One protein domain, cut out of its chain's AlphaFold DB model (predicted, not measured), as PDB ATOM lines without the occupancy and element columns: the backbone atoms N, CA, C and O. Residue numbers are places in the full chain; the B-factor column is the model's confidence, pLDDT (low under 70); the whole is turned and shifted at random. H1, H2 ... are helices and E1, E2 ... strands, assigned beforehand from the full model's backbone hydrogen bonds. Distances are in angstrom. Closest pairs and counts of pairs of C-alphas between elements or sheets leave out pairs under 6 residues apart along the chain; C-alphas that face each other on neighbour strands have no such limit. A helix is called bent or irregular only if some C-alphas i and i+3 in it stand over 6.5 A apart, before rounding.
ATOM      1  N   GLN A   8      36.450  70.524 190.041       43.91
ATOM      2  CA  GLN A   8      36.793  69.324 190.816       43.91
ATOM      3  C   GLN A   8      35.836  69.047 191.995       43.91
ATOM      4  O   GLN A   8      35.708  67.895 192.398       43.91
ATOM      5  N   ASN A   9      35.115  70.044 192.528       51.44
ATOM      6  CA  ASN A   9      34.300  69.835 193.735       51.44
ATOM      7  C   ASN A   9      33.009  69.036 193.492       51.44
ATOM      8  O   ASN A   9      32.587  68.306 194.383       51.44
ATOM      9  N   ILE A  10      32.383  69.091 192.310       53.34
ATOM     10  CA  ILE A  10      31.181  68.265 192.057       53.34
ATOM     11  C   ILE A  10      31.555  66.773 191.981       53.34
ATOM     12  O   ILE A  10      30.800  65.946 192.487       53.34
ATOM     13  N   GLN A  11      32.741  66.434 191.453       50.47
ATOM     14  CA  GLN A  11      33.246  65.051 191.384       50.47
ATOM     15  C   GLN A  11      33.518  64.422 192.759       50.47
ATOM     16  O   GLN A  11      33.446  63.205 192.877       50.47
ATOM     17  N   GLN A  12      33.804  65.223 193.789       48.66
ATOM     18  CA  GLN A  12      34.125  64.725 195.136       48.66
ATOM     19  C   GLN A  12      32.950  64.780 196.127       48.66
ATOM     20  O   GLN A  12      33.067  64.247 197.227       48.66
ATOM     21  N   THR A  13      31.825  65.418 195.778       57.25
ATOM     22  CA  THR A  13      30.766  65.739 196.762       57.25
ATOM     23  C   THR A  13      29.568  64.781 196.744       57.25
ATOM     24  O   THR A  13      28.854  64.708 197.741       57.25
ATOM     25  N   TYR A  14      29.321  64.051 195.650       66.94
ATOM     26  CA  TYR A  14      28.116  63.223 195.504       66.94
ATOM     27  C   TYR A  14      28.441  61.738 195.290       66.94
ATOM     28  O   TYR A  14      29.105  61.384 194.320       66.94
ATOM     29  N   THR A  15      27.936  60.866 196.171       77.06
ATOM     30  CA  THR A  15      28.016  59.398 196.033       77.06
ATOM     31  C   THR A  15      26.929  58.856 195.099       77.06
ATOM     32  O   THR A  15      25.935  59.540 194.827       77.06
ATOM     33  N   LEU A  16      27.065  57.604 194.637       80.69
ATOM     34  CA  LEU A  16      26.060  56.957 193.785       80.69
ATOM     35  C   LEU A  16      24.662  56.977 194.427       80.69
ATOM     36  O   LEU A  16      23.692  57.363 193.775       80.69
ATOM     37  N   ASN A  17      24.578  56.671 195.726       77.69
ATOM     38  CA  ASN A  17      23.328  56.709 196.493       77.69
ATOM     39  C   ASN A  17      22.693  58.106 196.537       77.69
ATOM     40  O   ASN A  17      21.475  58.252 196.479       77.69
ATOM     41  N   GLN A  18      23.499  59.163 196.592       75.75
ATOM     42  CA  GLN A  18      22.968  60.526 196.584       75.75
ATOM     43  C   GLN A  18      22.424  60.915 195.202       75.75
ATOM     44  O   GLN A  18      21.392  61.583 195.121       75.75
ATOM     45  N   PHE A  19      23.060  60.472 194.113       81.38
ATOM     46  CA  PHE A  19      22.535  60.665 192.759       81.38
ATOM     47  C   PHE A  19      21.244  59.871 192.509       81.38
ATOM     48  O   PHE A  19      20.312  60.412 191.907       81.38
ATOM     49  N   THR A  20      21.140  58.629 192.996       81.06
ATOM     50  CA  THR A  20      19.914  57.820 192.867       81.06
ATOM     51  C   THR A  20      18.765  58.379 193.702       81.06
ATOM     52  O   THR A  20      17.644  58.464 193.200       81.06
ATOM     53  N   GLU A  21      19.024  58.861 194.921       76.00
ATOM     54  CA  GLU A  21      18.022  59.552 195.746       76.00
ATOM     55  C   GLU A  21      17.492  60.831 195.082       76.00
ATOM     56  O   GLU A  21      16.286  61.098 195.099       76.00
ATOM     57  N   LEU A  22      18.381  61.632 194.486       75.50
ATOM     58  CA  LEU A  22      18.003  62.836 193.744       75.50
ATOM     59  C   LEU A  22      17.157  62.498 192.510       75.50
ATOM     60  O   LEU A  22      16.180  63.198 192.223       75.50
ATOM     61  N   ALA A  23      17.503  61.420 191.804       79.56
ATOM     62  CA  ALA A  23      16.760  60.941 190.647       79.56
ATOM     63  C   ALA A  23      15.381  60.368 191.025       79.56
ATOM     64  O   ALA A  23      14.398  60.607 190.329       79.56
ATOM     65  N   ALA A  24      15.262  59.658 192.146       72.75
ATOM     66  CA  ALA A  24      13.985  59.106 192.602       72.75
ATOM     67  C   ALA A  24      12.951  60.194 192.938       72.75
ATOM     68  O   ALA A  24      11.753  59.984 192.767       72.75
ATOM     69  N   LYS A  25      13.410  61.365 193.395       71.56
ATOM     70  CA  LYS A  25      12.542  62.464 193.845       71.56
ATOM     71  C   LYS A  25      12.226  63.496 192.756       71.56
ATOM     72  O   LYS A  25      11.397  64.373 192.984       71.56
ATOM     73  N   SER A  26      12.895  63.433 191.606       68.81
ATOM     74  CA  SER A  26      12.823  64.436 190.532       68.81
ATOM     75  C   SER A  26      12.010  63.931 189.331       68.81
ATOM     76  O   SER A  26      11.954  62.732 189.076       68.81
ATOM     77  N   ASN A  27      11.430  64.843 188.542       73.75
ATOM     78  CA  ASN A  27      10.727  64.486 187.303       73.75
ATOM     79  C   ASN A  27      11.706  64.022 186.211       73.75
ATOM     80  O   ASN A  27      12.698  64.700 185.940       73.75
ATOM     81  N   ASP A  28      11.376  62.922 185.530       73.69
ATOM     82  CA  ASP A  28      12.280  62.151 184.659       73.69
ATOM     83  C   ASP A  28      12.961  62.941 183.522       73.69
ATOM     84  O   ASP A  28      14.101  62.638 183.166       73.69
ATOM     85  N   ASN A  29      12.319  64.000 183.015       75.75
ATOM     86  CA  ASN A  29      12.811  64.813 181.892       75.75
ATOM     87  C   ASN A  29      13.414  66.170 182.301       75.75
ATOM     88  O   ASN A  29      13.678  67.010 181.443       75.75
ATOM     89  N   GLN A  30      13.597  66.427 183.596       75.62
ATOM     90  CA  GLN A  30      14.178  67.681 184.087       75.62
ATOM     91  C   GLN A  30      15.654  67.505 184.451       75.62
ATOM     92  O   GLN A  30      16.080  66.399 184.774       75.62
ATOM     93  N   GLU A  31      16.447  68.584 184.419       76.62
ATOM     94  CA  GLU A  31      17.810  68.541 184.969       76.62
ATOM     95  C   GLU A  31      17.742  68.113 186.444       76.62
ATOM     96  O   GLU A  31      16.862  68.578 187.178       76.62
ATOM     97  N   LEU A  32      18.656  67.243 186.888       78.12
ATOM     98  CA  LEU A  32      18.766  66.882 188.304       78.12
ATOM     99  C   LEU A  32      18.860  68.141 189.153       78.12
ATOM    100  O   LEU A  32      19.629  69.044 188.842       78.12
ATOM    101  N   ARG A  33      18.059  68.213 190.212       74.00
ATOM    102  CA  ARG A  33      17.919  69.408 191.047       74.00
ATOM    103  C   ARG A  33      18.761  69.298 192.309       74.00
ATOM    104  O   ARG A  33      18.985  68.210 192.829       74.00
ATOM    105  N   ILE A  34      19.202  70.441 192.828       70.06
ATOM    106  CA  ILE A  34      19.954  70.500 194.086       70.06
ATOM    107  C   ILE A  34      19.019  70.144 195.248       70.06
ATOM    108  O   ILE A  34      17.925  70.704 195.356       70.06
ATOM    109  N   ARG A  35      19.456  69.261 196.151       66.06
ATOM    110  CA  ARG A  35      18.771  69.008 197.428       66.06
ATOM    111  C   ARG A  35      18.973  70.205 198.359       66.06
ATOM    112  O   ARG A  35      20.107  70.581 198.641       66.06
ATOM    113  N   LYS A  36      17.885  70.806 198.841       60.75
ATOM    114  CA  LYS A  36      17.926  71.826 199.898       60.75
ATOM    115  C   LYS A  36      18.307  71.180 201.240       60.75
ATOM    116  O   LYS A  36      18.162  69.971 201.423       60.75
ATOM    117  N   SER A  37      18.730  71.989 202.212       59.91
ATOM    118  CA  SER A  37      19.033  71.529 203.580       59.91
ATOM    119  C   SER A  37      17.840  70.850 204.271       59.91
ATOM    120  O   SER A  37      18.045  69.962 205.087       59.91
ATOM    121  N   ASN A  38      16.604  71.200 203.894       57.00
ATOM    122  CA  ASN A  38      15.365  70.569 204.368       57.00
ATOM    123  C   ASN A  38      14.979  69.284 203.598       57.00
ATOM    124  O   ASN A  38      13.856  68.813 203.721       57.00
ATOM    125  N   HIS A  39      15.884  68.733 202.782       56.75
ATOM    126  CA  HIS A  39      15.706  67.525 201.964       56.75
ATOM    127  C   HIS A  39      14.685  67.597 200.815       56.75
ATOM    128  O   HIS A  39      14.537  66.610 200.091       56.75
ATOM    129  N   GLU A  40      14.050  68.747 200.587       61.16
ATOM    130  CA  GLU A  40      13.246  68.999 199.390       61.16
ATOM    131  C   GLU A  40      14.133  69.328 198.181       61.16
ATOM    132  O   GLU A  40      15.259  69.823 198.312       61.16
ATOM    133  N   LEU A  41      13.620  69.093 196.974       64.38
ATOM    134  CA  LEU A  41      14.316  69.477 195.749       64.38
ATOM    135  C   LEU A  41      14.160  70.974 195.479       64.38
ATOM    136  O   LEU A  41      13.063  71.534 195.520       64.38
ATOM    137  N   SER A  42      15.269  71.638 195.171       65.94
ATOM    138  CA  SER A  42      15.253  73.008 194.672       65.94
ATOM    139  C   SER A  42      14.648  73.085 193.265       65.94
ATOM    140  O   SER A  42      14.643  72.114 192.513       65.94
ATOM    141  N   ASN A  43      14.175  74.268 192.865       64.44
ATOM    142  CA  ASN A  43      13.919  74.564 191.448       64.44
ATOM    143  C   ASN A  43      15.216  74.804 190.662       64.44
ATOM    144  O   ASN A  43      15.189  74.928 189.442       64.44
ATOM    145  N   THR A  44      16.347  74.859 191.363       68.00
ATOM    146  CA  THR A  44      17.675  75.076 190.801       68.00
ATOM    147  C   THR A  44      18.304  73.753 190.340       68.00
ATOM    148  O   THR A  44      18.446  72.839 191.162       68.00
ATOM    149  N   PRO A  45      18.733  73.645 189.070       71.88
ATOM    150  CA  PRO A  45      19.488  72.496 188.582       71.88
ATOM    151  C   PRO A  45      20.841  72.331 189.272       71.88
ATOM    152  O   PRO A  45      21.505  73.311 189.596       71.88
ATOM    153  N   LEU A  46      21.300  71.093 189.418       73.75
ATOM    154  CA  LEU A  46      22.594  70.713 189.980       73.75
ATOM    155  C   LEU A  46      23.754  71.344 189.196       73.75
ATOM    156  O   LEU A  46      24.737  71.786 189.788       73.75
ATOM    157  N   GLY A  47      23.582  71.512 187.880       67.69
ATOM    158  CA  GLY A  47      24.532  72.222 187.026       67.69
ATOM    159  C   GLY A  47      24.729  73.696 187.403       67.69
ATOM    160  O   GLY A  47      25.802  74.251 187.157       67.69
ATOM    161  N   PHE A  48      23.756  74.341 188.055       70.69
ATOM    162  CA  PHE A  48      23.863  75.742 188.479       70.69
ATOM    163  C   PHE A  48      25.074  75.997 189.392       70.69
ATOM    164  O   PHE A  48      25.659  77.077 189.332       70.69
ATOM    165  N   ILE A  49      25.506  74.986 190.162       66.19
ATOM    166  CA  ILE A  49      26.700  75.051 191.019       66.19
ATOM    167  C   ILE A  49      27.955  75.375 190.186       66.19
ATOM    168  O   ILE A  49      28.703  76.277 190.552       66.19
ATOM    169  N   SER A  50      28.139  74.739 189.023       60.44
ATOM    170  CA  SER A  50      29.239  75.064 188.095       60.44
ATOM    171  C   SER A  50      28.999  76.339 187.270       60.44
ATOM    172  O   SER A  50      29.959  76.985 186.852       60.44
ATOM    173  N   ARG A  51      27.742  76.742 187.014       64.69
ATOM    174  CA  ARG A  51      27.430  77.966 186.230       64.69
ATOM    175  C   ARG A  51      27.784  79.241 187.004       64.69
ATOM    176  O   ARG A  51      28.253  80.206 186.410       64.69
ATOM    177  N   ASN A  52      27.661  79.213 188.332       62.09
ATOM    178  CA  ASN A  52      28.032  80.328 189.212       62.09
ATOM    179  C   ASN A  52      29.541  80.635 189.268       62.09
ATOM    180  O   ASN A  52      29.921  81.682 189.787       62.09
ATOM    181  N   VAL A  53      30.398  79.768 188.719       58.44
ATOM    182  CA  VAL A  53      31.857  79.968 188.612       58.44
ATOM    183  C   VAL A  53      32.315  80.235 187.169       58.44
ATOM    184  O   VAL A  53      33.467  80.001 186.819       58.44
ATOM    185  N   GLY A  54      31.419  80.753 186.320       55.84
ATOM    186  CA  GLY A  54      31.744  81.215 184.962       55.84
ATOM    187  C   GLY A  54      31.685  80.138 183.873       55.84
ATOM    188  O   GLY A  54      32.056  80.414 182.735       55.84
ATOM    189  N   SER A  55      31.208  78.928 184.187       64.81
ATOM    190  CA  SER A  55      31.021  77.870 183.187       64.81
ATOM    191  C   SER A  55      29.768  78.117 182.346       64.81
ATOM    192  O   SER A  55      28.696  78.422 182.869       64.81
ATOM    193  N   THR A  56      29.874  77.903 181.037       73.81
ATOM    194  CA  THR A  56      28.713  77.847 180.136       73.81
ATOM    195  C   THR A  56      27.751  76.719 180.535       73.81
ATOM    196  O   THR A  56      28.124  75.774 181.236       73.81
ATOM    197  N   HIS A  57      26.499  76.783 180.067       72.56
ATOM    198  CA  HIS A  57      25.484  75.754 180.338       72.56
ATOM    199  C   HIS A  57      25.967  74.343 179.953       72.56
ATOM    200  O   HIS A  57      25.789  73.396 180.714       72.56
ATOM    201  N   ALA A  58      26.660  74.232 178.816       72.69
ATOM    202  CA  ALA A  58      27.289  73.007 178.334       72.69
ATOM    203  C   ALA A  58      28.398  72.501 179.280       72.69
ATOM    204  O   ALA A  58      28.374  71.350 179.708       72.69
ATOM    205  N   GLN A  59      29.329  73.371 179.683       73.00
ATOM    206  CA  GLN A  59      30.431  73.008 180.590       73.00
ATOM    207  C   GLN A  59      29.936  72.550 181.969       73.00
ATOM    208  O   GLN A  59      30.472  71.613 182.554       73.00
ATOM    209  N   SER A  60      28.883  73.190 182.470       73.00
ATOM    210  CA  SER A  60      28.219  72.834 183.722       73.00
ATOM    211  C   SER A  60      27.553  71.456 183.664       73.00
ATOM    212  O   SER A  60      27.723  70.641 184.573       73.00
ATOM    213  N   ASN A  61      26.848  71.172 182.571       77.62
ATOM    214  CA  ASN A  61      26.231  69.873 182.340       77.62
ATOM    215  C   ASN A  61      27.288  68.765 182.234       77.62
ATOM    216  O   ASN A  61      27.138  67.706 182.838       77.62
ATOM    217  N   THR A  62      28.411  69.045 181.568       78.69
ATOM    218  CA  THR A  62      29.567  68.139 181.514       78.69
ATOM    219  C   THR A  62      30.135  67.830 182.900       78.69
ATOM    220  O   THR A  62      30.396  66.668 183.198       78.69
ATOM    221  N   ALA A  63      30.282  68.830 183.773       74.25
ATOM    222  CA  ALA A  63      30.816  68.622 185.121       74.25
ATOM    223  C   ALA A  63      29.925  67.700 185.976       74.25
ATOM    224  O   ALA A  63      30.433  66.802 186.647       74.25
ATOM    225  N   VAL A  64      28.600  67.879 185.916       77.62
ATOM    226  CA  VAL A  64      27.638  67.039 186.657       77.62
ATOM    227  C   VAL A  64      27.601  65.613 186.109       77.62
ATOM    228  O   VAL A  64      27.640  64.657 186.883       77.62
ATOM    229  N   THR A  65      27.578  65.459 184.786       82.75
ATOM    230  CA  THR A  65      27.609  64.145 184.136       82.75
ATOM    231  C   THR A  65      28.892  63.381 184.480       82.75
ATOM    232  O   THR A  65      28.827  62.206 184.831       82.75
ATOM    233  N   ASN A  66      30.051  64.045 184.472       80.94
ATOM    234  CA  ASN A  66      31.329  63.413 184.811       80.94
ATOM    235  C   ASN A  66      31.440  63.041 186.298       80.94
ATOM    236  O   ASN A  66      32.097  62.057 186.627       80.94
ATOM    237  N   ALA A  67      30.799  63.791 187.198       78.75
ATOM    238  CA  ALA A  67      30.737  63.440 188.615       78.75
ATOM    239  C   ALA A  67      29.892  62.187 188.870       78.75
ATOM    240  O   ALA A  67      30.313  61.305 189.612       78.75
ATOM    241  N   PHE A  68      28.739  62.070 188.205       85.62
ATOM    242  CA  PHE A  68      27.919  60.864 188.300       85.62
ATOM    243  C   PHE A  68      28.638  59.633 187.729       85.62
ATOM    244  O   PHE A  68      28.627  58.579 188.361       85.62
ATOM    245  N   LYS A  69      29.319  59.777 186.583       84.38
ATOM    246  CA  LYS A  69      30.148  58.709 185.997       84.38
ATOM    247  C   LYS A  69      31.237  58.231 186.952       84.38
ATOM    248  O   LYS A  69      31.378  57.030 187.146       84.38
ATOM    249  N   ALA A  70      31.960  59.156 187.582       80.75
ATOM    250  CA  ALA A  70      32.975  58.800 188.566       80.75
ATOM    251  C   ALA A  70      32.360  58.033 189.751       80.75
ATOM    252  O   ALA A  70      32.863  56.976 190.115       80.75
ATOM    253  N   ALA A  71      31.230  58.510 190.287       79.69
ATOM    254  CA  ALA A  71      30.576  57.910 191.450       79.69
ATOM    255  C   ALA A  71      30.096  56.466 191.214       79.69
ATOM    256  O   ALA A  71      30.237  55.633 192.104       79.69
ATOM    257  N   ILE A  72      29.541  56.161 190.035       81.62
ATOM    258  CA  ILE A  72      29.094  54.798 189.701       81.62
ATOM    259  C   ILE A  72      30.264  53.857 189.376       81.62
ATOM    260  O   ILE A  72      30.194  52.677 189.698       81.62
ATOM    261  N   GLN A  73      31.349  54.365 188.782       78.00
ATOM    262  CA  GLN A  73      32.545  53.570 188.462       78.00
ATOM    263  C   GLN A  73      33.361  53.202 189.705       78.00
ATOM    264  O   GLN A  73      33.974  52.140 189.742       78.00
ATOM    265  N   SER A  74      33.384  54.075 190.714       76.19
ATOM    266  CA  SER A  74      34.128  53.855 191.958       76.19
ATOM    267  C   SER A  74      33.352  53.077 193.026       76.19
ATOM    268  O   SER A  74      33.873  52.882 194.123       76.19
ATOM    269  N   ASP A  75      32.100  52.690 192.763       79.50
ATOM    270  CA  ASP A  75      31.289  51.959 193.739       79.50
ATOM    271  C   ASP A  75      31.832  50.523 193.921       79.50
ATOM    272  O   ASP A  75      32.006  49.816 192.921       79.50
ATOM    273  N   PRO A  76      32.087  50.056 195.165       70.81
ATOM    274  CA  PRO A  76      32.613  48.715 195.425       70.81
ATOM    275  C   PRO A  76      31.795  47.593 194.779       70.81
ATOM    276  O   PRO A  76      32.371  46.598 194.341       70.81
ATOM    277  N   ARG A  77      30.472  47.773 194.650       73.62
ATOM    278  CA  ARG A  77      29.566  46.807 194.012       73.62
ATOM    279  C   ARG A  77      29.916  46.546 192.548       73.62
ATOM    280  O   ARG A  77      29.657  45.463 192.033       73.62
ATOM    281  N   TYR A  78      30.491  47.535 191.868       73.19
ATOM    282  CA  TYR A  78      30.847  47.448 190.455       73.19
ATOM    283  C   TYR A  78      32.362  47.470 190.222       73.19
ATOM    284  O   TYR A  78      32.799  47.673 189.089       73.19
ATOM    285  N   ALA A  79      33.176  47.223 191.257       64.62
ATOM    286  CA  ALA A  79      34.636  47.306 191.175       64.62
ATOM    287  C   ALA A  79      35.230  46.413 190.066       64.62
ATOM    288  O   ALA A  79      36.148  46.828 189.362       64.62
ATOM    289  N   GLY A  80      34.659  45.223 189.842       62.19
ATOM    290  CA  GLY A  80      35.060  44.314 188.759       62.19
ATOM    291  C   GLY A  80      34.633  44.743 187.345       62.19
ATOM    292  O   GLY A  80      34.985  44.075 186.377       62.19
ATOM    293  N   LEU A  81      33.872  45.837 187.211       70.75
ATOM    294  CA  LEU A  81      33.294  46.335 185.956       70.75
ATOM    295  C   LEU A  81      33.686  47.780 185.622       70.75
ATOM    296  O   LEU A  81      33.234  48.296 184.596       70.75
ATOM    297  N   ALA A  82      34.503  48.431 186.455       66.38
ATOM    298  CA  ALA A  82      34.763  49.870 186.401       66.38
ATOM    299  C   ALA A  82      35.157  50.375 184.995       66.38
ATOM    300  O   ALA A  82      34.544  51.318 184.488       66.38
ATOM    301  N   ASP A  83      36.089  49.696 184.317       69.25
ATOM    302  CA  ASP A  83      36.565  50.087 182.981       69.25
ATOM    303  C   ASP A  83      35.486  49.945 181.890       69.25
ATOM    304  O   ASP A  83      35.348  50.799 181.010       69.25
ATOM    305  N   LYS A  84      34.664  48.886 181.956       71.56
ATOM    306  CA  LYS A  84      33.575  48.643 180.989       71.56
ATOM    307  C   LYS A  84      32.396  49.591 181.214       71.56
ATOM    308  O   LYS A  84      31.778  50.069 180.256       71.56
ATOM    309  N   LEU A  85      32.095  49.884 182.479       75.44
ATOM    310  CA  LEU A  85      31.106  50.886 182.864       75.44
ATOM    311  C   LEU A  85      31.508  52.269 182.366       75.44
ATOM    312  O   LEU A  85      30.652  52.998 181.867       75.44
ATOM    313  N   ALA A  86      32.794  52.614 182.428       75.44
ATOM    314  CA  ALA A  86      33.278  53.884 181.909       75.44
ATOM    315  C   ALA A  86      32.976  54.077 180.423       75.44
ATOM    316  O   ALA A  86      32.301  55.043 180.063       75.44
ATOM    317  N   ALA A  87      33.343  53.107 179.586       74.56
ATOM    318  CA  ALA A  87      33.070  53.163 178.151       74.56
ATOM    319  C   ALA A  87      31.560  53.241 177.820       74.56
ATOM    320  O   ALA A  87      31.132  54.005 176.947       74.56
ATOM    321  N   THR A  88      30.731  52.486 178.547       78.81
ATOM    322  CA  THR A  88      29.272  52.435 178.324       78.81
ATOM    323  C   THR A  88      28.589  53.744 178.726       78.81
ATOM    324  O   THR A  88      27.712  54.265 178.027       78.81
ATOM    325  N   LEU A  89      29.011  54.318 179.850       80.19
ATOM    326  CA  LEU A  89      28.459  55.569 180.355       80.19
ATOM    327  C   LEU A  89      28.937  56.771 179.545       80.19
ATOM    328  O   LEU A  89      28.179  57.722 179.380       80.19
ATOM    329  N   ASP A  90      30.144  56.732 178.981       76.81
ATOM    330  CA  ASP A  90      30.620  57.775 178.069       76.81
ATOM    331  C   ASP A  90      29.792  57.890 176.792       76.81
ATOM    332  O   ASP A  90      29.599  58.997 176.286       76.81
ATOM    333  N   THR A  91      29.210  56.776 176.353       73.31
ATOM    334  CA  THR A  91      28.339  56.724 175.177       73.31
ATOM    335  C   THR A  91      26.889  57.108 175.503       73.31
ATOM    336  O   THR A  91      26.255  57.844 174.751       73.31
ATOM    337  N   SER A  92      26.349  56.633 176.632       72.94
ATOM    338  CA  SER A  92      24.943  56.854 177.031       72.94
ATOM    339  C   SER A  92      24.694  58.187 177.746       72.94
ATOM    340  O   SER A  92      23.561  58.672 177.791       72.94
ATOM    341  N   LEU A  93      25.748  58.807 178.277       81.94
ATOM    342  CA  LEU A  93      25.708  60.100 178.951       81.94
ATOM    343  C   LEU A  93      26.718  61.051 178.286       81.94
ATOM    344  O   LEU A  93      27.805  61.282 178.836       81.94
ATOM    345  N   PRO A  94      26.397  61.598 177.097       73.88
ATOM    346  CA  PRO A  94      27.316  62.463 176.376       73.88
ATOM    347  C   PRO A  94      27.610  63.745 177.171       73.88
ATOM    348  O   PRO A  94      26.729  64.283 177.857       73.88
ATOM    349  N   PRO A  95      28.844  64.271 177.088       65.25
ATOM    350  CA  PRO A  95      29.168  65.553 177.694       65.25
ATOM    351  C   PRO A  95      28.338  66.671 177.042       65.25
ATOM    352  O   PRO A  95      28.037  66.630 175.850       65.25
ATOM    353  N   ASN A  96      28.015  67.704 177.825       70.62
ATOM    354  CA  ASN A  96      27.253  68.916 177.486       70.62
ATOM    355  C   ASN A  96      25.720  68.810 177.533       70.62
ATOM    356  O   ASN A  96      25.042  69.843 177.538       70.62
ATOM    357  N   GLU A  97      25.166  67.607 177.666       78.25
ATOM    358  CA  GLU A  97      23.733  67.409 177.882       78.25
ATOM    359  C   GLU A  97      23.354  67.367 179.364       78.25
ATOM    360  O   GLU A  97      24.135  66.887 180.190       78.25
ATOM    361  N   PRO A  98      22.140  67.819 179.727       75.75
ATOM    362  CA  PRO A  98      21.684  67.719 181.102       75.75
ATOM    363  C   PRO A  98      21.577  66.261 181.552       75.75
ATOM    364  O   PRO A  98      20.960  65.426 180.879       75.75
TER     365      PRO A  98
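AT A GLANCE: This is residues 8 to 98 of the 1219 residues of an uncharacterized protein of Sutterella sp (UniProt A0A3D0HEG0). A long helix, H4, is the core; H1, H2 and H3 pack on it, and the kinked helix H5 folds back from its last residues as a helical hairpin. A small hairpin of two strands, E1 and E2, lies beyond H2, apart from H4. The printed part has 91 residues, with H1, H2, E1, E2, H3, H4 and H5 in chain order; the sheet E1 - E2 is antiparallel and the class is mostly helix. It is compact, with a radius of gyration of the C-alphas of 13.1 A and spans of 37 by 28 by 24 A.

IN THESE COORDINATES: H1, residues 8 to 13, begins with C-alpha 8 at (36.793, 69.324, 190.816) and is 9.2 A long. H2 is residues 16 to 25, 14.6 A. E1 is residues 33 to 35 and E2 residues 41 to 45. H3 is residues 48 to 51. H4, residues 57 to 73, is 24.7 A long. H5, residues 76 to 92, is 21.5 A long and ends with C-alpha 92 at (24.943, 56.854, 177.031); it is irregular, C-alphas 80 and 83 being 8.3 A apart, with a kink of 85 degrees near residue 83.

HOW THE PARTS SIT: H4 is the hub, touching four helices. H1 touches it at a steep tilt of 49 degrees, the closest C-alphas being Gln 11 and Ala 67, 4.1 A. H2 touches residues 68 to 72 alone, closest at the C-alphas of Leu 16 and Ala 71, 5.2 A. H3 touches residues 57 to 63 alone, at Ser 50 and Ser 60, C-alphas 5.0 A apart. H5 touches residues 69 to 73 alone, at a shallow tilt of 31 degrees, opposite ways; the closest C-alphas are Gln 73 and Ala 82, 4.8 A. The hairpin E1 and E2 has N 42 and O 34 within hydrogen-bond range at 2.8 A; Leu 22 of H2 and Arg 33 of E1 have C-alphas 7.1 A apart. Every O i to N i+4 pair is within range in H2 and H4, against 1 of 2 in H1 and 9 of 13 in H5; H3 is too short for such a pair.

THE WHOLE: The C-alphas farthest apart, those of Gly 54 and Gly 80, are 37.2 A apart. The printed part has no cut, and no link is long. Mean pLDDT of the printed part is 71.0, with residues 8 to 14, 35 to 44 and 49 to 55 among those under 70.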